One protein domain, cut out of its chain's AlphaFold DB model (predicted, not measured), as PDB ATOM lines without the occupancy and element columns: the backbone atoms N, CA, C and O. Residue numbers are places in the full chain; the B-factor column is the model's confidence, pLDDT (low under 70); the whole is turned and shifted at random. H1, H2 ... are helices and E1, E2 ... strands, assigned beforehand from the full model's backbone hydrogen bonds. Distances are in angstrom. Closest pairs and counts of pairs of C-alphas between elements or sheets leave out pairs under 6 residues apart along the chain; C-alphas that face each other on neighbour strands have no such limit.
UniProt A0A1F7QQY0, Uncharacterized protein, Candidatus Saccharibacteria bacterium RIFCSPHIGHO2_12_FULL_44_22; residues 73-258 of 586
ATOM      1  N   SER A  73     144.660 121.641 184.347       74.75
ATOM      2  CA  SER A  73     144.234 120.403 183.688       74.75
ATOM      3  C   SER A  73     142.866 119.936 184.191       74.75
ATOM      4  O   SER A  73     141.920 119.836 183.411       74.75
ATOM      5  N   ASN A  74     142.754 119.719 185.501       75.62
ATOM      6  CA  ASN A  74     141.541 119.300 186.186       75.62
ATOM      7  C   ASN A  74     141.525 119.801 187.645       75.62
ATOM      8  O   ASN A  74     142.580 120.135 188.207       75.62
ATOM      9  N   PRO A  75     140.339 119.857 188.277       80.94
ATOM     10  CA  PRO A  75     140.265 119.947 189.724       80.94
ATOM     11  C   PRO A  75     140.829 118.672 190.352       80.94
ATOM     12  O   PRO A  75     140.661 117.569 189.829       80.94
ATOM     13  N   ALA A  76     141.511 118.836 191.476       77.31
ATOM     14  CA  ALA A  76     142.091 117.746 192.237       77.31
ATOM     15  C   ALA A  76     141.357 117.621 193.564       77.31
ATOM     16  O   ALA A  76     141.053 118.625 194.197       77.31
ATOM     17  N   LEU A  77     141.113 116.391 194.016       77.19
ATOM     18  CA  LEU A  77     140.530 116.160 195.338       77.19
ATOM     19  C   LEU A  77     141.398 116.772 196.448       77.19
ATOM     20  O   LEU A  77     140.881 117.328 197.417       77.19
ATOM     21  N   CYS A  78     142.712 116.674 196.274       78.06
ATOM     22  CA  CYS A  78     143.713 117.310 197.105       78.06
ATOM     23  C   CYS A  78     145.021 117.524 196.341       78.06
ATOM     24  O   CYS A  78     145.210 117.000 195.239       78.06
ATOM     25  N   ASN A  79     145.917 118.315 196.925       79.06
ATOM     26  CA  ASN A  79     147.280 118.489 196.431       79.06
ATOM     27  C   ASN A  79     148.049 117.163 196.425       79.06
ATOM     28  O   ASN A  79     147.879 116.320 197.300       79.06
ATOM     29  N   LEU A  80     148.923 116.993 195.432       73.44
ATOM     30  CA  LEU A  80     149.719 115.770 195.282       73.44
ATOM     31  C   LEU A  80     150.979 115.791 196.156       73.44
ATOM     32  O   LEU A  80     151.362 114.772 196.724       73.44
ATOM     33  N   THR A  81     151.612 116.956 196.275       78.12
ATOM     34  CA  THR A  81     152.779 117.162 197.141       78.12
ATOM     35  C   THR A  81     152.304 117.583 198.531       78.12
ATOM     36  O   THR A  81     151.593 118.587 198.602       78.12
ATOM     37  N   PRO A  82     152.693 116.893 199.621       78.62
ATOM     38  CA  PRO A  82     152.325 117.279 200.981       78.62
ATOM     39  C   PRO A  82     152.700 118.726 201.306       78.62
ATOM     40  O   PRO A  82     153.776 119.203 200.946       78.62
ATOM     41  N   ASP A  83     151.822 119.408 202.030       84.50
ATOM     42  CA  ASP A  83     152.008 120.777 202.485       84.50
ATOM     43  C   ASP A  83     151.664 120.901 203.967       84.50
ATOM     44  O   ASP A  83     150.514 120.774 204.379       84.50
ATOM     45  N   VAL A  84     152.678 121.191 204.780       80.81
ATOM     46  CA  VAL A  84     152.547 121.368 206.235       80.81
ATOM     47  C   VAL A  84     151.674 122.564 206.621       80.81
ATOM     48  O   VAL A  84     151.242 122.655 207.766       80.81
ATOM     49  N   ASN A  85     151.420 123.480 205.683       86.19
ATOM     50  CA  ASN A  85     150.536 124.626 205.869       86.19
ATOM     51  C   ASN A  85     149.079 124.333 205.474       86.19
ATOM     52  O   ASN A  85     148.275 125.263 205.439       86.19
ATOM     53  N   ALA A  86     148.711 123.089 205.168       83.88
ATOM     54  CA  ALA A  86     147.307 122.729 205.004       83.88
ATOM     55  C   ALA A  86     146.518 122.905 206.325       83.88
ATOM     56  O   ALA A  86     147.106 122.849 207.409       83.88
ATOM     57  N   PRO A  87     145.191 123.141 206.271       79.56
ATOM     58  CA  PRO A  87     144.362 123.232 207.470       79.56
ATOM     59  C   PRO A  87     144.442 121.948 208.308       79.56
ATOM     60  O   PRO A  87     144.154 120.858 207.818       79.56
ATOM     61  N   GLN A  88     144.803 122.076 209.587       66.69
ATOM     62  CA  GLN A  88     145.025 120.919 210.469       66.69
ATOM     63  C   GLN A  88     143.722 120.307 211.003       66.69
ATOM     64  O   GLN A  88     143.697 119.153 211.425       66.69
ATOM     65  N   THR A  89     142.632 121.072 210.973       61.97
ATOM     66  CA  THR A  89     141.287 120.616 211.330       61.97
ATOM     67  C   THR A  89     140.407 120.602 210.092       61.97
ATOM     68  O   THR A  89     140.012 121.657 209.592       61.97
ATOM     69  N   LEU A  90     140.076 119.404 209.619       59.09
ATOM     70  CA  LEU A  90     139.068 119.190 208.585       59.09
ATOM     71  C   LEU A  90     137.711 118.963 209.259       59.09
ATOM     72  O   LEU A  90     137.617 118.206 210.224       59.09
ATOM     73  N   THR A  91     136.655 119.605 208.764       49.78
ATOM     74  CA  THR A  91     135.289 119.449 209.283       49.78
ATOM     75  C   THR A  91     134.370 118.829 208.225       49.78
ATOM     76  O   THR A  91     134.546 119.025 207.023       49.78
ATOM     77  N   GLY A  92     133.377 118.051 208.666       52.44
ATOM     78  CA  GLY A  92     132.347 117.470 207.794       52.44
ATOM     79  C   GLY A  92     132.804 116.281 206.936       52.44
ATOM     80  O   GLY A  92     133.822 115.647 207.201       52.44
ATOM     81  N   ALA A  93     132.027 115.971 205.890       48.50
ATOM     82  CA  ALA A  93     132.223 114.807 205.013       48.50
ATOM     83  C   ALA A  93     133.564 114.797 204.247       48.50
ATOM     84  O   ALA A  93     133.937 113.769 203.694       48.50
ATOM     85  N   ALA A  94     134.297 115.916 204.223       51.50
ATOM     86  CA  ALA A  94     135.618 116.026 203.603       51.50
ATOM     87  C   ALA A  94     136.743 115.377 204.437       51.50
ATOM     88  O   ALA A  94     137.787 115.031 203.883       51.50
ATOM     89  N   ALA A  95     136.541 115.194 205.751       53.50
ATOM     90  CA  ALA A  95     137.523 114.587 206.655       53.50
ATOM     91  C   ALA A  95     137.589 113.051 206.543       53.50
ATOM     92  O   ALA A  95     138.617 112.458 206.837       53.50
ATOM     93  N   SER A  96     136.516 112.392 206.097       52.03
ATOM     94  CA  SER A  96     136.419 110.924 205.997       52.03
ATOM     95  C   SER A  96     137.004 110.337 204.704       52.03
ATOM     96  O   SER A  96     136.895 109.140 204.454       52.03
ATOM     97  N   VAL A  97     137.600 111.179 203.864       54.22
ATOM     98  CA  VAL A  97     138.017 110.851 202.500       54.22
ATOM     99  C   VAL A  97     139.533 110.663 202.441       54.22
ATOM    100  O   VAL A  97     140.244 111.637 202.668       54.22
ATOM    101  N   PRO A  98     140.096 109.500 202.101       56.69
ATOM    102  CA  PRO A  98     141.545 109.387 201.934       56.69
ATOM    103  C   PRO A  98     142.018 110.135 200.677       56.69
ATOM    104  O   PRO A  98     141.409 110.043 199.611       56.69
ATOM    105  N   CYS A  99     143.109 110.893 200.795       62.12
ATOM    106  CA  CYS A  99     143.815 111.431 199.629       62.12
ATOM    107  C   CYS A  99     144.556 110.288 198.910       62.12
ATOM    108  O   CYS A  99     145.066 109.399 199.575       62.12
ATOM    109  N   PRO A 100     144.697 110.265 197.575       53.84
ATOM    110  CA  PRO A 100     145.383 109.156 196.895       53.84
ATOM    111  C   PRO A 100     146.833 108.915 197.367       53.84
ATOM    112  O   PRO A 100     147.315 107.789 197.334       53.84
ATOM    113  N   ALA A 101     147.517 109.951 197.869       50.97
ATOM    114  CA  ALA A 101     148.856 109.857 198.464       50.97
ATOM    115  C   ALA A 101     148.877 109.334 199.928       50.97
ATOM    116  O   ALA A 101     149.943 109.224 200.531       50.97
ATOM    117  N   ASP A 102     147.710 109.020 200.500       48.44
ATOM    118  CA  ASP A 102     147.456 108.665 201.908       48.44
ATOM    119  C   ASP A 102     147.243 107.152 202.112       48.44
ATOM    120  O   ASP A 102     147.054 106.696 203.232       48.44
ATOM    121  N   ALA A 103     147.315 106.317 201.066       46.91
ATOM    122  CA  ALA A 103     147.067 104.873 201.217       46.91
ATOM    123  C   ALA A 103     148.029 104.169 202.210       46.91
ATOM    124  O   ALA A 103     147.804 103.016 202.567       46.91
ATOM    125  N   THR A 104     149.090 104.853 202.664       43.09
ATOM    126  CA  THR A 104     150.079 104.341 203.627       43.09
ATOM    127  C   THR A 104     150.453 105.298 204.773       43.09
ATOM    128  O   THR A 104     151.160 104.871 205.680       43.09
ATOM    129  N   ASN A 105     149.988 106.557 204.795       44.31
ATOM    130  CA  ASN A 105     150.527 107.592 205.692       44.31
ATOM    131  C   ASN A 105     149.429 108.283 206.500       44.31
ATOM    132  O   ASN A 105     148.857 109.232 206.007       44.31
ATOM    133  N   SER A 106     149.241 107.931 207.771       45.00
ATOM    134  CA  SER A 106     148.253 108.469 208.735       45.00
ATOM    135  C   SER A 106     148.179 110.005 208.955       45.00
ATOM    136  O   SER A 106     147.549 110.459 209.909       45.00
ATOM    137  N   ASN A 107     148.799 110.833 208.113       51.25
ATOM    138  CA  ASN A 107     148.964 112.276 208.262       51.25
ATOM    139  C   ASN A 107     148.083 113.071 207.279       51.25
ATOM    140  O   ASN A 107     148.574 113.872 206.486       51.25
ATOM    141  N   GLN A 108     146.757 112.932 207.390       55.47
ATOM    142  CA  GLN A 108     145.771 113.714 206.615       55.47
ATOM    143  C   GLN A 108     145.870 115.244 206.782       55.47
ATOM    144  O   GLN A 108     145.211 115.992 206.065       55.47
ATOM    145  N   GLN A 109     146.691 115.710 207.724       62.09
ATOM    146  CA  GLN A 109     146.866 117.113 208.102       62.09
ATOM    147  C   GLN A 109     147.773 117.910 207.149       62.09
ATOM    148  O   GLN A 109     147.950 119.106 207.353       62.09
ATOM    149  N   THR A 110     148.362 117.279 206.127       71.12
ATOM    150  CA  THR A 110     149.260 117.947 205.163       71.12
ATOM    151  C   THR A 110     148.637 118.152 203.782       71.12
ATOM    152  O   THR A 110     149.353 118.357 202.799       71.12
ATOM    153  N   PHE A 111     147.314 118.042 203.662       78.75
ATOM    154  CA  PHE A 111     146.630 118.120 202.377       78.75
ATOM    155  C   PHE A 111     145.486 119.133 202.391       78.75
ATOM    156  O   PHE A 111     144.580 119.080 203.220       78.75
ATOM    157  N   TRP A 112     145.522 120.043 201.424       84.19
ATOM    158  CA  TRP A 112     144.404 120.887 201.034       84.19
ATOM    159  C   TRP A 112     143.372 120.050 200.312       84.19
ATOM    160  O   TRP A 112     143.725 119.219 199.478       84.19
ATOM    161  N   ARG A 113     142.099 120.295 200.603       79.44
ATOM    162  CA  ARG A 113     140.999 119.519 200.040       79.44
ATOM    163  C   ARG A 113     140.066 120.407 199.251       79.44
ATOM    164  O   ARG A 113     139.809 121.547 199.623       79.44
ATOM    165  N   LEU A 114     139.553 119.848 198.169       78.44
ATOM    166  CA  LEU A 114     138.519 120.483 197.380       78.44
ATOM    167  C   LEU A 114     137.197 120.462 198.148       78.44
ATOM    168  O   LEU A 114     136.716 119.408 198.566       78.44
ATOM    169  N   THR A 115     136.605 121.638 198.314       75.62
ATOM    170  CA  THR A 115     135.324 121.848 198.993       75.62
ATOM    171  C   THR A 115     134.520 122.913 198.239       75.62
ATOM    172  O   THR A 115     134.938 123.403 197.190       75.62
ATOM    173  N   SER A 116     133.339 123.284 198.735       76.81
ATOM    174  CA  SER A 116     132.580 124.405 198.164       76.81
ATOM    175  C   SER A 116     133.201 125.770 198.476       76.81
ATOM    176  O   SER A 116     132.869 126.743 197.818       76.81
ATOM    177  N   ASP A 117     134.075 125.864 199.473       81.12
ATOM    178  CA  ASP A 117     134.740 127.092 199.932       81.12
ATOM    179  C   ASP A 117     136.265 127.064 199.712       81.12
ATOM    180  O   ASP A 117     136.986 127.951 200.173       81.12
ATOM    181  N   GLN A 118     136.769 126.058 198.992       87.00
ATOM    182  CA  GLN A 118     138.172 125.938 198.600       87.00
ATOM    183  C   GLN A 118     138.279 125.338 197.199       87.00
ATOM    184  O   GLN A 118     137.600 124.373 196.852       87.00
ATOM    185  N   ILE A 119     139.172 125.894 196.386       90.06
ATOM    186  CA  ILE A 119     139.490 125.348 195.064       90.06
ATOM    187  C   ILE A 119     140.858 124.693 195.146       90.06
ATOM    188  O   ILE A 119     141.796 125.316 195.636       90.06
ATOM    189  N   VAL A 120     140.976 123.483 194.606       88.88
ATOM    190  CA  VAL A 120     142.249 122.776 194.445       88.88
ATOM    191  C   VAL A 120     142.341 122.306 192.997       88.88
ATOM    192  O   VAL A 120     141.519 121.512 192.541       88.88
ATOM    193  N   ILE A 121     143.297 122.845 192.243       88.94
ATOM    194  CA  ILE A 121     143.439 122.595 190.799       88.94
ATOM    195  C   ILE A 121     144.892 122.291 190.444       88.94
ATOM    196  O   ILE A 121     145.819 122.835 191.047       88.94
ATOM    197  N   ASN A 122     145.084 121.420 189.455       85.81
ATOM    198  CA  ASN A 122     146.406 120.964 189.044       85.81
ATOM    199  C   ASN A 122     146.878 121.639 187.761       85.81
ATOM    200  O   ASN A 122     146.181 121.634 186.740       85.81
ATOM    201  N   ARG A 123     148.126 122.101 187.775       85.62
ATOM    202  CA  ARG A 123     148.814 122.689 186.629       85.62
ATOM    203  C   ARG A 123     150.074 121.895 186.299       85.62
ATOM    204  O   ARG A 123     150.736 121.346 187.178       85.62
ATOM    205  N   THR A 124     150.409 121.823 185.015       84.31
ATOM    206  CA  THR A 124     151.695 121.267 184.582       84.31
ATOM    207  C   THR A 124     152.838 122.179 185.052       84.31
ATOM    208  O   THR A 124     152.749 123.390 184.831       84.31
ATOM    209  N   PRO A 125     153.885 121.638 185.693       85.56
ATOM    210  CA  PRO A 125     155.074 122.397 186.065       85.56
ATOM    211  C   PRO A 125     155.822 122.889 184.830       85.56
ATOM    212  O   PRO A 125     155.685 122.323 183.743       85.56
ATOM    213  N   GLN A 126     156.634 123.926 184.998       85.94
ATOM    214  CA  GLN A 126     157.406 124.509 183.903       85.94
ATOM    215  C   GLN A 126     158.819 124.872 184.353       85.94
ATOM    216  O   GLN A 126     159.024 125.216 185.514       85.94
ATOM    217  N   THR A 127     159.786 124.815 183.445       81.38
ATOM    218  CA  THR A 127     161.158 125.285 183.671       81.38
ATOM    219  C   THR A 127     161.226 126.814 183.619       81.38
ATOM    220  O   THR A 127     160.274 127.489 183.215       81.38
ATOM    221  N   ALA A 128     162.359 127.399 184.024       82.56
ATOM    222  CA  ALA A 128     162.557 128.854 183.978       82.56
ATOM    223  C   ALA A 128     162.486 129.436 182.549       82.56
ATOM    224  O   ALA A 128     162.161 130.609 182.386       82.56
ATOM    225  N   SER A 129     162.750 128.621 181.521       78.00
ATOM    226  CA  SER A 129     162.584 128.973 180.104       78.00
ATOM    227  C   SER A 129     161.130 128.874 179.614       78.00
ATOM    228  O   SER A 129     160.846 129.272 178.487       78.00
ATOM    229  N   GLY A 130     160.204 128.388 180.449       76.12
ATOM    230  CA  GLY A 130     158.787 128.228 180.113       76.12
ATOM    231  C   GLY A 130     158.441 126.896 179.441       76.12
ATOM    232  O   GLY A 130     157.326 126.744 178.944       76.12
ATOM    233  N   GLU A 131     159.361 125.930 179.420       79.06
ATOM    234  CA  GLU A 131     159.090 124.587 178.897       79.06
ATOM    235  C   GLU A 131     158.298 123.774 179.921       79.06
ATOM    236  O   GLU A 131     158.609 123.794 181.110       79.06
ATOM    237  N   LEU A 132     157.275 123.048 179.471       81.56
ATOM    238  CA  LEU A 132     156.474 122.195 180.347       81.56
ATOM    239  C   LEU A 132     157.262 120.945 180.746       81.56
ATOM    240  O   LEU A 132     157.894 120.305 179.908       81.56
ATOM    241  N   ILE A 133     157.190 120.587 182.027       76.00
ATOM    242  CA  ILE A 133     157.881 119.426 182.585       76.00
ATOM    243  C   ILE A 133     156.891 118.262 182.692       76.00
ATOM    244  O   ILE A 133     155.826 118.392 183.300       76.00
ATOM    245  N   TYR A 134     157.280 117.119 182.129       77.00
ATOM    246  CA  TYR A 134     156.565 115.848 182.213       77.00
ATOM    247  C   TYR A 134     157.535 114.768 182.705       77.00
ATOM    248  O   TYR A 134     158.692 114.758 182.287       77.00
ATOM    249  N   ASP A 135     157.074 113.871 183.581       67.19
ATOM    250  CA  ASP A 135     157.849 112.686 183.980       67.19
ATOM    251  C   ASP A 135     157.899 111.677 182.822       67.19
ATOM    252  O   ASP A 135     158.926 111.050 182.577       67.19
ATOM    253  N   ASP A 136     156.796 111.569 182.078       56.69
ATOM    254  CA  ASP A 136     156.711 110.839 180.820       56.69
ATOM    255  C   ASP A 136     156.125 111.758 179.731       56.69
ATOM    256  O   ASP A 136     154.918 112.031 179.717       56.69
ATOM    257  N   PRO A 137     156.969 112.253 178.808       55.41
ATOM    258  CA  PRO A 137     156.533 113.097 177.701       55.41
ATOM    259  C   PRO A 137     155.544 112.410 176.753       55.41
ATOM    260  O   PRO A 137     154.754 113.103 176.117       55.41
ATOM    261  N   ALA A 138     155.567 111.075 176.650       37.97
ATOM    262  CA  ALA A 138     154.700 110.332 175.738       37.97
ATOM    263  C   ALA A 138     153.254 110.264 176.247       37.97
ATOM    264  O   ALA A 138     152.314 110.359 175.463       37.97
ATOM    265  N   THR A 139     153.069 110.151 177.563       42.06
ATOM    266  CA  THR A 139     151.743 110.125 178.202       42.06
ATOM    267  C   THR A 139     151.320 111.483 178.764       42.06
ATOM    268  O   THR A 139     150.236 111.605 179.338       42.06
ATOM    269  N   LEU A 140     152.162 112.518 178.615       56.03
ATOM    270  CA  LEU A 140     152.005 113.832 179.259       56.03
ATOM    271  C   LEU A 140     151.739 113.705 180.771       56.03
ATOM    272  O   LEU A 140     151.051 114.538 181.387       56.03
ATOM    273  N   ALA A 141     152.269 112.636 181.365       54.72
ATOM    274  CA  ALA A 141     152.096 112.294 182.758       54.72
ATOM    275  C   ALA A 141     153.257 112.847 183.576       54.72
ATOM    276  O   ALA A 141     154.389 112.982 183.111       54.72
ATOM    277  N   GLY A 142     152.962 113.180 184.823       66.50
ATOM    278  CA  GLY A 142     153.980 113.546 185.786       66.50
ATOM    279  C   GLY A 142     153.428 114.312 186.970       66.50
ATOM    280  O   GLY A 142     152.223 114.592 187.047       66.50
ATOM    281  N   LYS A 143     154.321 114.652 187.897       76.50
ATOM    282  CA  LYS A 143     153.998 115.489 189.057       76.50
ATOM    283  C   LYS A 143     153.423 116.827 188.598       76.50
ATOM    284  O   LYS A 143     153.847 117.385 187.585       76.50
ATOM    285  N   ARG A 144     152.477 117.357 189.370       82.69
ATOM    286  CA  ARG A 144     151.753 118.598 189.063       82.69
ATOM    287  C   ARG A 144     152.001 119.647 190.132       82.69
ATOM    288  O   ARG A 144     152.088 119.315 191.312       82.69
ATOM    289  N   ASP A 145     152.055 120.900 189.705       87.38
ATOM    290  CA  ASP A 145     151.872 122.019 190.618       87.38
ATOM    291  C   ASP A 145     150.408 122.037 191.061       87.38
ATOM    292  O   ASP A 145     149.507 121.838 190.239       87.38
ATOM    293  N   THR A 146     150.153 122.329 192.331       89.12
ATOM    294  CA  THR A 146     148.790 122.501 192.837       89.12
ATOM    295  C   THR A 146     148.550 123.963 193.182       89.12
ATOM    296  O   THR A 146     149.271 124.549 193.989       89.12
ATOM    297  N   ILE A 147     147.526 124.556 192.573       92.44
ATOM    298  CA  ILE A 147     147.043 125.896 192.902       92.44
ATOM    299  C   ILE A 147     145.837 125.746 193.820       92.44
ATOM    300  O   ILE A 147     144.909 124.989 193.531       92.44
ATOM    301  N   ILE A 148     145.858 126.488 194.923       92.19
ATOM    302  CA  ILE A 148     144.821 126.454 195.944       92.19
ATOM    303  C   ILE A 148     144.277 127.855 196.167       92.19
ATOM    304  O   ILE A 148     145.050 128.792 196.384       92.19
ATOM    305  N   TYR A 149     142.952 127.977 196.178       94.12
ATOM    306  CA  TYR A 149     142.264 129.158 196.689       94.12
ATOM    307  C   TYR A 149     141.536 128.818 197.973       94.12
ATOM    308  O   TYR A 149     140.774 127.854 198.009       94.12
ATOM    309  N   TYR A 150     141.746 129.634 199.001       91.31
ATOM    310  CA  TYR A 150     141.133 129.438 200.308       91.31
ATOM    311  C   TYR A 150     140.824 130.774 200.980       91.31
ATOM    312  O   TYR A 150     141.480 131.792 200.729       91.31
ATOM    313  N   VAL A 151     139.815 130.767 201.848       90.31
ATOM    314  CA  VAL A 151     139.421 131.932 202.644       90.31
ATOM    315  C   VAL A 151     140.087 131.869 204.013       90.31
ATOM    316  O   VAL A 151     140.074 130.838 204.679       90.31
ATOM    317  N   ARG A 152     140.643 132.997 204.461       87.62
ATOM    318  CA  ARG A 152     141.144 133.169 205.829       87.62
ATOM    319  C   ARG A 152     140.752 134.546 206.343       87.62
ATOM    320  O   ARG A 152     141.231 135.561 205.834       87.62
ATOM    321  N   GLY A 153     139.908 134.572 207.372       88.31
ATOM    322  CA  GLY A 153     139.280 135.809 207.838       88.31
ATOM    323  C   GLY A 153     138.324 136.355 206.777       88.31
ATOM    324  O   GLY A 153     137.480 135.620 206.274       88.31
ATOM    325  N   ASP A 154     138.484 137.623 206.412       92.12
ATOM    326  CA  ASP A 154     137.712 138.301 205.367       92.12
ATOM    327  C   ASP A 154     138.442 138.349 204.010       92.12
ATOM    328  O   ASP A 154     138.072 139.133 203.140       92.12
ATOM    329  N   ALA A 155     139.488 137.544 203.805       93.12
ATOM    330  CA  ALA A 155     140.304 137.596 202.594       93.12
ATOM    331  C   ALA A 155     140.442 136.240 201.890       93.12
ATOM    332  O   ALA A 155     140.533 135.189 202.528       93.12
ATOM    333  N   LEU A 156     140.493 136.294 200.556       94.31
ATOM    334  CA  LEU A 156     140.797 135.176 199.668       94.31
ATOM    335  C   LEU A 156     142.295 135.154 199.370       94.31
ATOM    336  O   LEU A 156     142.857 136.151 198.904       94.31
ATOM    337  N   TYR A 157     142.926 134.003 199.568       93.94
ATOM    338  CA  TYR A 157     144.338 133.789 199.284       93.94
ATOM    339  C   TYR A 157     144.526 132.745 198.187       93.94
ATOM    340  O   TYR A 157     143.732 131.817 198.054       93.94
ATOM    341  N   LYS A 158     145.605 132.909 197.418       93.81
ATOM    342  CA  LYS A 158     146.142 131.927 196.479       93.81
ATOM    343  C   LYS A 158     147.449 131.376 197.032       93.81
ATOM    344  O   LYS A 158     148.382 132.137 197.311       93.81
ATOM    345  N   ARG A 159     147.528 130.055 197.111       92.06
ATOM    346  CA  ARG A 159     148.741 129.302 197.422       92.06
ATOM    347  C   ARG A 159     149.113 128.428 196.234       92.06
ATOM    348  O   ARG A 159     148.237 127.919 195.541       92.06
ATOM    349  N   ILE A 160     150.410 128.279 195.990       90.94
ATOM    350  CA  ILE A 160     150.925 127.365 194.973       90.94
ATOM    351  C   ILE A 160     151.879 126.397 195.659       90.94
ATOM    352  O   ILE A 160     152.817 126.822 196.334       90.94
ATOM    353  N   ILE A 161     151.621 125.109 195.480       89.25
ATOM    354  CA  ILE A 161     152.497 124.028 195.910       89.25
ATOM    355  C   ILE A 161     153.197 123.517 194.657       89.25
ATOM    356  O   ILE A 161     152.564 122.938 193.775       89.25
ATOM    357  N   ALA A 162     154.494 123.775 194.568       89.12
ATOM    358  CA  ALA A 162     155.323 123.359 193.454       89.12
ATOM    359  C   ALA A 162     155.570 121.846 193.490       89.12
ATOM    360  O   ALA A 162     155.869 121.269 194.542       89.12
ATOM    361  N   ALA A 163     155.505 121.206 192.325       85.19
ATOM    362  CA  ALA A 163     156.022 119.855 192.177       85.19
ATOM    363  C   ALA A 163     157.549 119.839 192.323       85.19
ATOM    364  O   ALA A 163     158.248 120.687 191.763       85.19
ATOM    365  N   THR A 164     158.078 118.843 193.036       81.50
ATOM    366  CA  THR A 164     159.524 118.690 193.231       81.50
ATOM    367  C   THR A 164     160.164 117.953 192.055       81.50
ATOM    368  O   THR A 164     159.966 116.743 191.892       81.50
ATOM    369  N   TYR A 165     160.980 118.681 191.290       78.12
ATOM    370  CA  TYR A 165     161.863 118.166 190.241       78.12
ATOM    371  C   TYR A 165     163.312 118.587 190.507       78.12
ATOM    372  O   TYR A 165     163.562 119.656 191.066       78.12
ATOM    373  N   THR A 166     164.264 117.743 190.112       74.44
ATOM    374  CA  THR A 166     165.708 118.007 190.213       74.44
ATOM    375  C   THR A 166     166.278 118.468 188.871       74.44
ATOM    376  O   THR A 166     165.663 118.292 187.821       74.44
ATOM    377  N   THR A 167     167.468 119.068 188.887       53.81
ATOM    378  CA  THR A 167     168.157 119.533 187.673       53.81
ATOM    379  C   THR A 167     168.429 118.380 186.688       53.81
ATOM    380  O   THR A 167     168.678 117.257 187.129       53.81
ATOM    381  N   PRO A 168     168.382 118.628 185.359       59.66
ATOM    382  CA  PRO A 168     168.227 119.926 184.683       59.66
ATOM    383  C   PRO A 168     166.776 120.437 184.560       59.66
ATOM    384  O   PRO A 168     166.579 121.582 184.171       59.66
ATOM    385  N   LEU A 169     165.768 119.646 184.942       70.44
ATOM    386  CA  LEU A 169     164.338 119.981 184.836       70.44
ATOM    387  C   LEU A 169     163.798 120.661 186.106       70.44
ATOM    388  O   LEU A 169     162.722 120.325 186.595       70.44
ATOM    389  N   ALA A 170     164.553 121.595 186.687       79.75
ATOM    390  CA  ALA A 170     164.113 122.268 187.905       79.75
ATOM    391  C   ALA A 170     162.831 123.078 187.645       79.75
ATOM    392  O   ALA A 170     162.761 123.868 186.699       79.75
ATOM    393  N   ASN A 171     161.831 122.889 188.507       85.25
ATOM    394  CA  ASN A 171     160.595 123.659 188.453       85.25
ATOM    395  C   ASN A 171     160.903 125.149 188.674       85.25
ATOM    396  O   ASN A 171     161.618 125.509 189.609       85.25
ATOM    397  N   ALA A 172     160.366 126.012 187.814       87.38
ATOM    398  CA  ALA A 172     160.547 127.460 187.877       87.38
ATOM    399  C   ALA A 172     159.932 128.074 189.132       87.38
ATOM    400  O   ALA A 172     160.338 129.154 189.561       87.38
ATOM    401  N   ILE A 173     158.910 127.418 189.681       85.06
ATOM    402  CA  ILE A 173     158.216 127.886 190.869       85.06
ATOM    403  C   ILE A 173     158.646 127.094 192.101       85.06
ATOM    404  O   ILE A 173     158.973 125.911 192.032       85.06
ATOM    405  N   THR A 174     158.608 127.754 193.254       84.62
ATOM    406  CA  THR A 174     158.884 127.143 194.555       84.62
ATOM    407  C   THR A 174     157.694 127.343 195.484       84.62
ATOM    408  O   THR A 174     156.983 128.345 195.400       84.62
ATOM    409  N   THR A 175     157.442 126.360 196.351       85.19
ATOM    410  CA  THR A 175     156.389 126.459 197.365       85.19
ATOM    411  C   THR A 175     156.804 127.458 198.433       85.19
ATOM    412  O   THR A 175     157.869 127.327 199.035       85.19
ATOM    413  N   ASN A 176     155.936 128.423 198.717       82.38
ATOM    414  CA  ASN A 176     156.150 129.369 199.804       82.38
ATOM    415  C   ASN A 176     156.136 128.657 201.167       82.38
ATOM    416  O   ASN A 176     155.151 128.005 201.525       82.38
ATOM    417  N   THR A 177     157.195 128.847 201.954       81.06
ATOM    418  CA  THR A 177     157.339 128.289 203.307       81.06
ATOM    419  C   THR A 177     157.118 129.353 204.380       81.06
ATOM    420  O   THR A 177     157.618 130.471 204.253       81.06
ATOM    421  N   CYS A 178     156.434 129.003 205.468       83.56
ATOM    422  CA  CYS A 178     156.330 129.834 206.671       83.56
ATOM    423  C   CYS A 178     155.884 129.006 207.885       83.56
ATOM    424  O   CYS A 178     155.627 127.807 207.771       83.56
ATOM    425  N   ALA A 179     155.765 129.662 209.044       82.94
ATOM    426  CA  ALA A 179     155.226 129.046 210.252       82.94
ATOM    427  C   ALA A 179     153.824 128.462 210.011       82.94
ATOM    428  O   ALA A 179     152.975 129.089 209.373       82.94
ATOM    429  N   VAL A 180     153.599 127.253 210.528       78.31
ATOM    430  CA  VAL A 180     152.329 126.532 210.390       78.31
ATOM    431  C   VAL A 180     151.241 127.234 211.197       78.31
ATOM    432  O   VAL A 180     151.440 127.584 212.361       78.31
ATOM    433  N   ILE A 181     150.082 127.434 210.573       78.31
ATOM    434  CA  ILE A 181     148.897 128.038 211.182       78.31
ATOM    435  C   ILE A 181     147.808 126.967 211.215       78.31
ATOM    436  O   ILE A 181     147.546 126.335 210.196       78.31
ATOM    437  N   ALA A 182     147.151 126.778 212.361       70.81
ATOM    438  CA  ALA A 182     146.159 125.712 212.542       70.81
ATOM    439  C   ALA A 182     144.983 125.786 211.545       70.81
ATOM    440  O   ALA A 182     144.516 124.762 211.052       70.81
ATOM    441  N   THR A 183     144.540 127.000 211.199       72.50
ATOM    442  CA  THR A 183     143.475 127.251 210.209       72.50
ATOM    443  C   THR A 183     143.929 127.081 208.756       72.50
ATOM    444  O   THR A 183     143.121 127.235 207.844       72.50
ATOM    445  N   GLY A 184     145.200 126.745 208.536       80.25
ATOM    446  CA  GLY A 184     145.804 126.589 207.224       80.25
ATOM    447  C   GLY A 184     146.280 127.899 206.597       80.25
ATOM    448  O   GLY A 184     145.960 129.021 207.016       80.25
ATOM    449  N   GLY A 185     147.085 127.734 205.557       83.62
ATOM    450  CA  GLY A 185     147.676 128.808 204.784       83.62
ATOM    451  C   GLY A 185     149.006 129.313 205.321       83.62
ATOM    452  O   GLY A 185     149.541 128.869 206.337       83.62
ATOM    453  N   CYS A 186     149.525 130.307 204.611       84.50
ATOM    454  CA  CYS A 186     150.793 130.946 204.891       84.50
ATOM    455  C   CYS A 186     150.661 132.475 204.882       84.50
ATOM    456  O   CYS A 186     149.760 133.036 204.254       84.50
ATOM    457  N   GLN A 187     151.518 133.182 205.622       81.94
ATOM    458  CA  GLN A 187     151.517 134.654 205.632       81.94
ATOM    459  C   GLN A 187     152.041 135.246 204.315       81.94
ATOM    460  O   GLN A 187     151.676 136.364 203.965       81.94
ATOM    461  N   THR A 188     152.856 134.490 203.577       85.88
ATOM    462  CA  THR A 188     153.414 134.888 202.276       85.88
ATOM    463  C   THR A 188     152.557 134.436 201.091       85.88
ATOM    464  O   THR A 188     152.929 134.666 199.940       85.88
ATOM    465  N   ASP A 189     151.405 133.801 201.338       90.62
ATOM    466  CA  ASP A 189     150.466 133.464 200.268       90.62
ATOM    467  C   ASP A 189     149.913 134.733 199.613       90.62
ATOM    468  O   ASP A 189     149.742 135.783 200.240       90.62
ATOM    469  N   THR A 190     149.607 134.637 198.322       93.00
ATOM    470  CA  THR A 190     149.183 135.801 197.544       93.00
ATOM    471  C   THR A 190     147.755 136.170 197.915       93.00
ATOM    472  O   THR A 190     146.828 135.404 197.661       93.00
ATOM    473  N   LYS A 191     147.548 137.359 198.481       93.62
ATOM    474  CA  LYS A 191     146.200 137.884 198.721       93.62
ATOM    475  C   LYS A 191     145.549 138.264 197.389       93.62
ATOM    476  O   LYS A 191     146.094 139.069 196.635       93.62
ATOM    477  N   ILE A 192     144.397 137.672 197.097       95.06
ATOM    478  CA  ILE A 192     143.651 137.883 195.849       95.06
ATOM    479  C   ILE A 192     142.557 138.925 196.035       95.06
ATOM    480  O   ILE A 192     142.373 139.775 195.167       95.06
ATOM    481  N   LEU A 193     141.847 138.853 197.159       94.19
ATOM    482  CA  LEU A 193     140.732 139.734 197.483       94.19
ATOM    483  C   LEU A 193     140.622 139.889 199.001       94.19
ATOM    484  O   LEU A 193     140.949 138.957 199.734       94.19
ATOM    485  N   ASP A 194     140.147 141.036 199.471       94.31
ATOM    486  CA  ASP A 194     139.789 141.281 200.867       94.31
ATOM    487  C   ASP A 194     138.336 141.759 200.988       94.31
ATOM    488  O   ASP A 194     137.686 142.088 199.996       94.31
ATOM    489  N   GLY A 195     137.799 141.793 202.209       93.00
ATOM    490  CA  GLY A 195     136.423 142.230 202.435       93.00
ATOM    491  C   GLY A 195     135.329 141.307 202.004       93.00
ATOM    492  O   GLY A 195     134.246 141.766 201.640       93.00
ATOM    493  N   LEU A 196     135.624 140.025 202.027       95.12
ATOM    494  CA  LEU A 196     134.635 138.996 201.860       95.12
ATOM    495  C   LEU A 196     133.545 139.103 202.934       95.12
ATOM    496  O   LEU A 196     133.822 139.350 204.107       95.12
ATOM    497  N   ASP A 197     132.297 138.900 202.523       94.81
ATOM    498  CA  ASP A 197     131.147 138.897 203.423       94.81
ATOM    499  C   ASP A 197     131.072 137.565 204.177       94.81
ATOM    500  O   ASP A 197     130.400 136.621 203.758       94.81
ATOM    501  N   THR A 198     131.783 137.481 205.299       91.31
ATOM    502  CA  THR A 198     131.803 136.287 206.160       91.31
ATOM    503  C   THR A 198     130.439 135.961 206.770       91.31
ATOM    504  O   THR A 198     130.248 134.849 207.256       91.31
ATOM    505  N   SER A 199     129.481 136.896 206.719       89.62
ATOM    506  CA  SER A 199     128.110 136.711 207.203       89.62
ATOM    507  C   SER A 199     127.124 136.244 206.126       89.62
ATOM    508  O   SER A 199     125.971 135.950 206.440       89.62
ATOM    509  N   ALA A 200     127.546 136.160 204.860       88.19
ATOM    510  CA  ALA A 200     126.660 135.806 203.759       88.19
ATOM    511  C   ALA A 200     126.176 134.349 203.832       88.19
ATOM    512  O   ALA A 200     126.958 133.411 204.011       88.19
ATOM    513  N   THR A 201     124.884 134.138 203.574       84.06
ATOM    514  CA  THR A 201     124.293 132.800 203.450       84.06
ATOM    515  C   THR A 201     125.000 131.997 202.354       84.06
ATOM    516  O   THR A 201     125.171 132.477 201.228       84.06
ATOM    517  N   GLY A 202     125.423 130.774 202.682       80.69
ATOM    518  CA  GLY A 202     126.208 129.911 201.790       80.69
ATOM    519  C   GLY A 202     127.699 130.262 201.711       80.69
ATOM    520  O   GLY A 202     128.394 129.694 200.882       80.69
ATOM    521  N   GLY A 203     128.182 131.186 202.546       88.25
ATOM    522  CA  GLY A 203     129.587 131.570 202.634       88.25
ATOM    523  C   GLY A 203     129.997 132.699 201.673       88.25
ATOM    524  O   GLY A 203     129.291 132.983 200.692       88.25
ATOM    525  N   PRO A 204     131.139 133.358 201.959       91.88
ATOM    526  CA  PRO A 204     131.672 134.465 201.160       91.88
ATOM    527  C   PRO A 204     132.243 134.052 199.799       91.88
ATOM    528  O   PRO A 204     132.340 134.873 198.887       91.88
ATOM    529  N   PHE A 205     132.669 132.800 199.676       93.31
ATOM    530  CA  PHE A 205     133.296 132.238 198.490       93.31
ATOM    531  C   PHE A 205     132.685 130.871 198.239       93.31
ATOM    532  O   PHE A 205     132.651 130.036 199.142       93.31
ATOM    533  N   VAL A 206     132.168 130.682 197.029       91.06
ATOM    534  CA  VAL A 206     131.455 129.467 196.646       91.06
ATOM    535  C   VAL A 206     131.976 128.976 195.306       91.06
ATOM    536  O   VAL A 206     131.933 129.706 194.316       91.06
ATOM    537  N   ALA A 207     132.437 127.734 195.282       88.94
ATOM    538  CA  ALA A 207     132.873 126.998 194.114       88.94
ATOM    539  C   ALA A 207     131.890 125.857 193.825       88.94
ATOM    540  O   ALA A 207     131.678 124.974 194.658       88.94
ATOM    541  N   THR A 208     131.320 125.865 192.622       87.81
ATOM    542  CA  THR A 208     130.402 124.830 192.134       87.81
ATOM    543  C   THR A 208     130.985 124.190 190.886       87.81
ATOM    544  O   THR A 208     131.309 124.887 189.925       87.81
ATOM    545  N   TYR A 209     131.104 122.867 190.874       85.75
ATOM    546  CA  TYR A 209     131.692 122.117 189.766       85.75
ATOM    547  C   TYR A 209     130.602 121.540 188.870       85.75
ATOM    548  O   TYR A 209     129.518 121.208 189.345       85.75
ATOM    549  N   TYR A 210     130.891 121.427 187.575       84.38
ATOM    550  CA  TYR A 210     129.954 120.884 186.601       84.38
ATOM    551  C   TYR A 210     130.627 119.901 185.655       84.38
ATOM    552  O   TYR A 210     131.762 120.133 185.222       84.38
ATOM    553  N   ASP A 211     129.894 118.854 185.292       82.12
ATOM    554  CA  ASP A 211     130.304 117.880 184.283       82.12
ATOM    555  C   ASP A 211     130.183 118.443 182.848       82.12
ATOM    556  O   ASP A 211     129.870 119.621 182.632       82.12
ATOM    557  N   GLY A 212     130.468 117.601 181.850       71.38
ATOM    558  CA  GLY A 212     130.388 117.962 180.428       71.38
ATOM    559  C   GLY A 212     128.966 118.140 179.901       71.38
ATOM    560  O   GLY A 212     128.774 118.796 178.883       71.38
ATOM    561  N   SER A 213     127.973 117.610 180.613       75.81
ATOM    562  CA  SER A 213     126.549 117.764 180.312       75.81
ATOM    563  C   SER A 213     125.934 118.979 181.016       75.81
ATOM    564  O   SER A 213     124.786 119.330 180.755       75.81
ATOM    565  N   GLY A 214     126.697 119.655 181.879       77.38
ATOM    566  CA  GLY A 214     126.272 120.836 182.616       77.38
ATOM    567  C   GLY A 214     125.574 120.544 183.945       77.38
ATOM    568  O   GLY A 214     125.061 121.489 184.547       77.38
ATOM    569  N   ASN A 215     125.583 119.299 184.429       82.81
ATOM    570  CA  ASN A 215     125.038 118.948 185.740       82.81
ATOM    571  C   ASN A 215     125.992 119.382 186.850       82.81
ATOM    572  O   ASN A 215     127.210 119.344 186.681       82.81
ATOM    573  N   VAL A 216     125.437 119.777 187.997       83.94
ATOM    574  CA  VAL A 216     126.232 120.106 189.185       83.94
ATOM    575  C   VAL A 216     126.826 118.826 189.761       83.94
ATOM    576  O   VAL A 216     126.096 117.908 190.127       83.94
ATOM    577  N   ILE A 217     128.147 118.798 189.894       77.56
ATOM    578  CA  ILE A 217     128.862 117.756 190.621       77.56
ATOM    579  C   ILE A 217     128.877 118.172 192.085       77.56
ATOM    580  O   ILE A 217     129.508 119.164 192.465       77.56
ATOM    581  N   VAL A 218     128.145 117.425 192.903       69.75
ATOM    582  CA  VAL A 218     128.112 117.641 194.345       69.75
ATOM    583  C   VAL A 218     129.199 116.782 194.987       69.75
ATOM    584  O   VAL A 218     129.214 115.572 194.757       69.75
ATOM    585  N   PRO A 219     130.062 117.364 195.837       56.50
ATOM    586  CA  PRO A 219     130.926 116.608 196.732       56.50
ATOM    587  C   PRO A 219     130.137 115.684 197.659       56.50
ATOM    588  O   PRO A 219     129.788 116.054 198.776       56.50
ATOM    589  N   SER A 220     129.849 114.464 197.211       52.00
ATOM    590  CA  SER A 220     129.397 113.393 198.091       52.00
ATOM    591  C   SER A 220     130.625 112.568 198.471       52.00
ATOM    592  O   SER A 220     131.359 112.097 197.604       52.00
ATOM    593  N   GLY A 221     130.908 112.472 199.772       48.84
ATOM    594  CA  GLY A 221     132.177 111.991 200.350       48.84
ATOM    595  C   GLY A 221     132.518 110.512 200.129       48.84
ATOM    596  O   GLY A 221     133.206 109.922 200.956       48.84
ATOM    597  N   THR A 222     132.030 109.894 199.054       46.72
ATOM    598  CA  THR A 222     132.351 108.513 198.663       46.72
ATOM    599  C   THR A 222     132.530 108.314 197.153       46.72
ATOM    600  O   THR A 222     133.207 107.360 196.780       46.72
ATOM    601  N   ASP A 223     132.021 109.202 196.283       50.88
ATOM    602  CA  ASP A 223     132.030 108.988 194.827       50.88
ATOM    603  C   ASP A 223     132.924 109.997 194.080       50.88
ATOM    604  O   ASP A 223     132.476 110.970 193.467       50.88
ATOM    605  N   TYR A 224     134.238 109.762 194.166       53.69
ATOM    606  CA  TYR A 224     135.290 110.593 193.557       53.69
ATOM    607  C   TYR A 224     135.362 110.500 192.038       53.69
ATOM    608  O   TYR A 224     135.940 111.386 191.407       53.69
ATOM    609  N   SER A 225     134.783 109.450 191.450       52.16
ATOM    610  CA  SER A 225     134.762 109.246 189.999       52.16
ATOM    611  C   SER A 225     134.082 110.427 189.285       52.16
ATOM    612  O   SER A 225     134.537 110.877 188.233       52.16
ATOM    613  N   SER A 226     133.072 111.011 189.937       54.28
ATOM    614  CA  SER A 226     132.314 112.170 189.464       54.28
ATOM    615  C   SER A 226     133.109 113.483 189.409       54.28
ATOM    616  O   SER A 226     132.746 114.378 188.660       54.28
ATOM    617  N   PHE A 227     134.219 113.632 190.140       62.41
ATOM    618  CA  PHE A 227     135.015 114.871 190.101       62.41
ATOM    619  C   PHE A 227     136.020 114.911 188.966       62.41
ATOM    620  O   PHE A 227     136.341 115.978 188.445       62.41
ATOM    621  N   ILE A 228     136.494 113.739 188.559       56.38
ATOM    622  CA  ILE A 228     137.371 113.584 187.400       56.38
ATOM    623  C   ILE A 228     136.615 113.980 186.116       56.38
ATOM    624  O   ILE A 228     137.224 114.393 185.129       56.38
ATOM    625  N   SER A 229     135.275 113.926 186.137       65.69
ATOM    626  CA  SER A 229     134.422 114.396 185.043       65.69
ATOM    627  C   SER A 229     134.122 115.900 185.078       65.69
ATOM    628  O   SER A 229     133.502 116.403 184.140       65.69
ATOM    629  N   ALA A 230     134.586 116.655 186.086       76.38
ATOM    630  CA  ALA A 230     134.375 118.099 186.143       76.38
ATOM    631  C   ALA A 230     135.039 118.806 184.948       76.38
ATOM    632  O   ALA A 230     136.263 118.825 184.792       76.38
ATOM    633  N   ARG A 231     134.213 119.411 184.089       80.62
ATOM    634  CA  ARG A 231     134.629 120.142 182.880       80.62
ATOM    635  C   ARG A 231     134.650 121.655 183.098       80.62
ATOM    636  O   ARG A 231     135.395 122.371 182.429       80.62
ATOM    637  N   SER A 232     133.863 122.157 184.050       86.00
ATOM    638  CA  SER A 232     133.810 123.584 184.378       86.00
ATOM    639  C   SER A 232     133.565 123.839 185.861       86.00
ATOM    640  O   SER A 232     133.084 122.971 186.586       86.00
ATOM    641  N   ILE A 233     133.888 125.050 186.297       88.81
ATOM    642  CA  ILE A 233     133.689 125.542 187.658       88.81
ATOM    643  C   ILE A 233     132.999 126.905 187.598       88.81
ATOM    644  O   ILE A 233     133.367 127.759 186.795       88.81
ATOM    645  N   SER A 234     131.979 127.116 188.422       91.31
ATOM    646  CA  SER A 234     131.418 128.436 188.706       91.31
ATOM    647  C   SER A 234     131.930 128.909 190.052       91.31
ATOM    648  O   SER A 234     131.802 128.207 191.051       91.31
ATOM    649  N   VAL A 235     132.519 130.099 190.060       92.75
ATOM    650  CA  VAL A 235     133.057 130.733 191.258       92.75
ATOM    651  C   VAL A 235     132.232 131.966 191.559       92.75
ATOM    652  O   VAL A 235     132.085 132.830 190.698       92.75
ATOM    653  N   THR A 236     131.718 132.047 192.781       92.94
ATOM    654  CA  THR A 236     130.984 133.199 193.304       92.94
ATOM    655  C   THR A 236     131.753 133.812 194.463       92.94
ATOM    656  O   THR A 236     132.135 133.112 195.399       92.94
ATOM    657  N   LEU A 237     131.954 135.127 194.408       93.75
ATOM    658  CA  LEU A 237     132.571 135.924 195.462       93.75
ATOM    659  C   LEU A 237     131.558 136.936 195.981       93.75
ATOM    660  O   LEU A 237     130.902 137.613 195.190       93.75
ATOM    661  N   LYS A 238     131.451 137.052 197.304       93.44
ATOM    662  CA  LYS A 238     130.570 137.995 197.994       93.44
ATOM    663  C   LYS A 238     131.408 138.872 198.909       93.44
ATOM    664  O   LYS A 238     132.169 138.365 199.728       93.44
ATOM    665  N   MET A 239     131.261 140.181 198.776       93.00
ATOM    666  CA  MET A 239     131.957 141.192 199.562       93.00
ATOM    667  C   MET A 239     130.979 142.056 200.344       93.00
ATOM    668  O   MET A 239     129.879 142.347 199.865       93.00
ATOM    669  N   LYS A 240     131.429 142.547 201.501       92.81
ATOM    670  CA  LYS A 240     130.703 143.504 202.336       92.81
ATOM    671  C   LYS A 240     131.635 144.604 202.842       92.81
ATOM    672  O   LYS A 240     132.745 144.349 203.311       92.81
ATOM    673  N   ARG A 241     131.179 145.850 202.742       91.62
ATOM    674  CA  ARG A 241     131.871 147.049 203.236       91.62
ATOM    675  C   ARG A 241     130.870 147.974 203.909       91.62
ATOM    676  O   ARG A 241     129.775 148.147 203.392       91.62
ATOM    677  N   THR A 242     131.256 148.614 205.004       89.25
ATOM    678  CA  THR A 242     130.437 149.649 205.649       89.25
ATOM    679  C   THR A 242     131.004 151.017 205.292       89.25
ATOM    680  O   THR A 242     132.181 151.276 205.529       89.25
ATOM    681  N   GLN A 243     130.183 151.896 204.719       86.69
ATOM    682  CA  GLN A 243     130.569 153.266 204.382       86.69
ATOM    683  C   GLN A 243     129.449 154.220 204.784       86.69
ATOM    684  O   GLN A 243     128.289 153.999 204.450       86.69
ATOM    685  N   SER A 244     129.799 155.291 205.501       85.56
ATOM    686  CA  SER A 244     128.835 156.309 205.948       85.56
ATOM    687  C   SER A 244     127.664 155.724 206.765       85.56
ATOM    688  O   SER A 244     126.526 156.157 206.623       85.56
ATOM    689  N   GLY A 245     127.936 154.703 207.592       80.12
ATOM    690  CA  GLY A 245     126.930 154.002 208.404       80.12
ATOM    691  C   GLY A 245     126.037 153.022 207.632       80.12
ATOM    692  O   GLY A 245     125.175 152.390 208.235       80.12
ATOM    693  N   GLN A 246     126.241 152.875 206.319       80.44
ATOM    694  CA  GLN A 246     125.505 151.945 205.471       80.44
ATOM    695  C   GLN A 246     126.361 150.723 205.126       80.44
ATOM    696  O   GLN A 246     127.478 150.858 204.625       80.44
ATOM    697  N   ASP A 247     125.798 149.532 205.319       88.19
ATOM    698  CA  ASP A 247     126.365 148.290 204.800       88.19
ATOM    699  C   ASP A 247     126.103 148.165 203.292       88.19
ATOM    700  O   ASP A 247     124.973 148.260 202.808       88.19
ATOM    701  N   ILE A 248     127.174 147.944 202.539       86.81
ATOM    702  CA  ILE A 248     127.188 147.752 201.094       86.81
ATOM    703  C   ILE A 248     127.667 146.327 200.836       86.81
ATOM    704  O   ILE A 248     128.842 146.022 201.037       86.81
ATOM    705  N   SER A 249     126.773 145.473 200.344       88.44
ATOM    706  CA  SER A 249     127.122 144.123 199.887       88.44
ATOM    707  C   SER A 249     127.147 144.054 198.361       88.44
ATOM    708  O   SER A 249     126.343 144.704 197.680       88.44
ATOM    709  N   ARG A 250     128.087 143.289 197.804       83.94
ATOM    710  CA  ARG A 250     128.200 143.013 196.367       83.94
ATOM    711  C   ARG A 250     128.648 141.587 196.134       83.94
ATOM    712  O   ARG A 250     129.542 141.104 196.816       83.94
ATOM    713  N   ASP A 251     128.074 140.963 195.127       87.25
ATOM    714  CA  ASP A 251     128.416 139.633 194.679       87.25
ATOM    715  C   ASP A 251     128.714 139.624 193.180       87.25
ATOM    716  O   ASP A 251     128.253 140.466 192.407       87.25
ATOM    717  N   SER A 252     129.553 138.685 192.767       83.88
ATOM    718  CA  SER A 252     129.818 138.423 191.361       83.88
ATOM    719  C   SER A 252     130.138 136.951 191.184       83.88
ATOM    720  O   SER A 252     130.779 136.341 192.043       83.88
ATOM    721  N   SER A 253     129.685 136.386 190.072       87.06
ATOM    722  CA  SER A 253     129.953 135.003 189.716       87.06
ATOM    723  C   SER A 253     130.505 134.906 188.304       87.06
ATOM    724  O   SER A 253     130.167 135.698 187.422       87.06
ATOM    725  N   MET A 254     131.376 133.928 188.083       82.00
ATOM    726  CA  MET A 254     131.885 133.610 186.757       82.00
ATOM    727  C   MET A 254     132.058 132.105 186.612       82.00
ATOM    728  O   MET A 254     132.600 131.443 187.497       82.00
ATOM    729  N   ARG A 255     131.594 131.564 185.482       85.19
ATOM    730  CA  ARG A 255     131.812 130.167 185.105       85.19
ATOM    731  C   ARG A 255     132.982 130.062 184.134       85.19
ATOM    732  O   ARG A 255     133.075 130.824 183.177       85.19
ATOM    733  N   MET A 256     133.872 129.119 184.407       87.69
ATOM    734  CA  MET A 256     135.157 128.931 183.745       87.69
ATOM    735  C   MET A 256     135.309 127.457 183.355       87.69
ATOM    736  O   MET A 256     134.823 126.580 184.068       87.69
ATOM    737  N   GLN A 257     135.978 127.174 182.238       84.06
ATOM    738  CA  GLN A 257     136.264 125.809 181.777       84.06
ATOM    739  C   GLN A 257     137.742 125.466 181.999       84.06
ATOM    740  O   GLN A 257     138.604 126.333 181.838       84.06
ATOM    741  N   PHE A 258     138.018 124.212 182.367       80.50
ATOM    742  CA  PHE A 258     139.379 123.690 182.516       80.50
ATOM    743  C   PHE A 258     140.015 123.384 181.153       80.50
ATOM    744  O   PHE A 258     139.308 123.093 180.189       80.50
TER     745      PHE A 258
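This is residues 73 to 258 of the 586 residues of an uncharacterized protein of Candidatus Saccharibacteria bacterium RIFCSPHIGHO2_12_FULL_44_22 (UniProt A0A1F7QQY0). Little regular structure: amid long loops, a strongly twisted four-stranded sheet, E1 to E4, is partly face to face with the sheet E5 E6 E7, whose long hairpin E6 and E7 runs out as an arm, residues 242 to 247 standing free. The 186 printed residues include E1 E2 E3 E4 E5 H1 E6 E7, mostly strand, with under half in named elements; both sheets, in those orders, are antiparallel. The whole is compact, radius of gyration of the C-alphas 17.5 A, spanning 58 by 38 by 35 A.

E1 is residues 118 to 123, from C-alpha 118 at (138.172, 125.938, 198.600); E2 is 145 to 152, 21.7 A long; E3 155 to 161; E4 190 to 193. E5 is 205 to 210, H1 225 to 228, E6 232 to 243, 35.9 A, and E7 246 to 257, 36.9 A, ending at (136.264, 125.809, 181.777).

E1 E2 E3 E4 form a meander, each strand the antiparallel neighbour of the one before; within hydrogen-bond range are N 121 and O 147, 3.0 A, N 148 and O 159, 2.8 A, and N 158 and O 190, 2.8 A. The two sheets form a sandwich, face to face, strands at 38 degrees; the closest C-alphas of E1 and E5 are Ile 119 and Ala 207, 6.9 A. In the second sheet, N 208 and O 234, 2.9 A, and N 239 and O 250, 2.8 A, are within range. H1, too short for an O i to N i+4 pair, is not on the first sheet, and only just not on the second, with 4 pairs of C-alphas within 10 A.

The C-alphas farthest apart, Ala 138 and Gly 245, are 61.2 A apart. The printed part has no cut; links E1 to E2, E3 to E4, E4 to E5 and E5 to H1 are long. pLDDT is under 70 at residues 88 to 109, 135 to 142, 167 to 168 and 218 to 229.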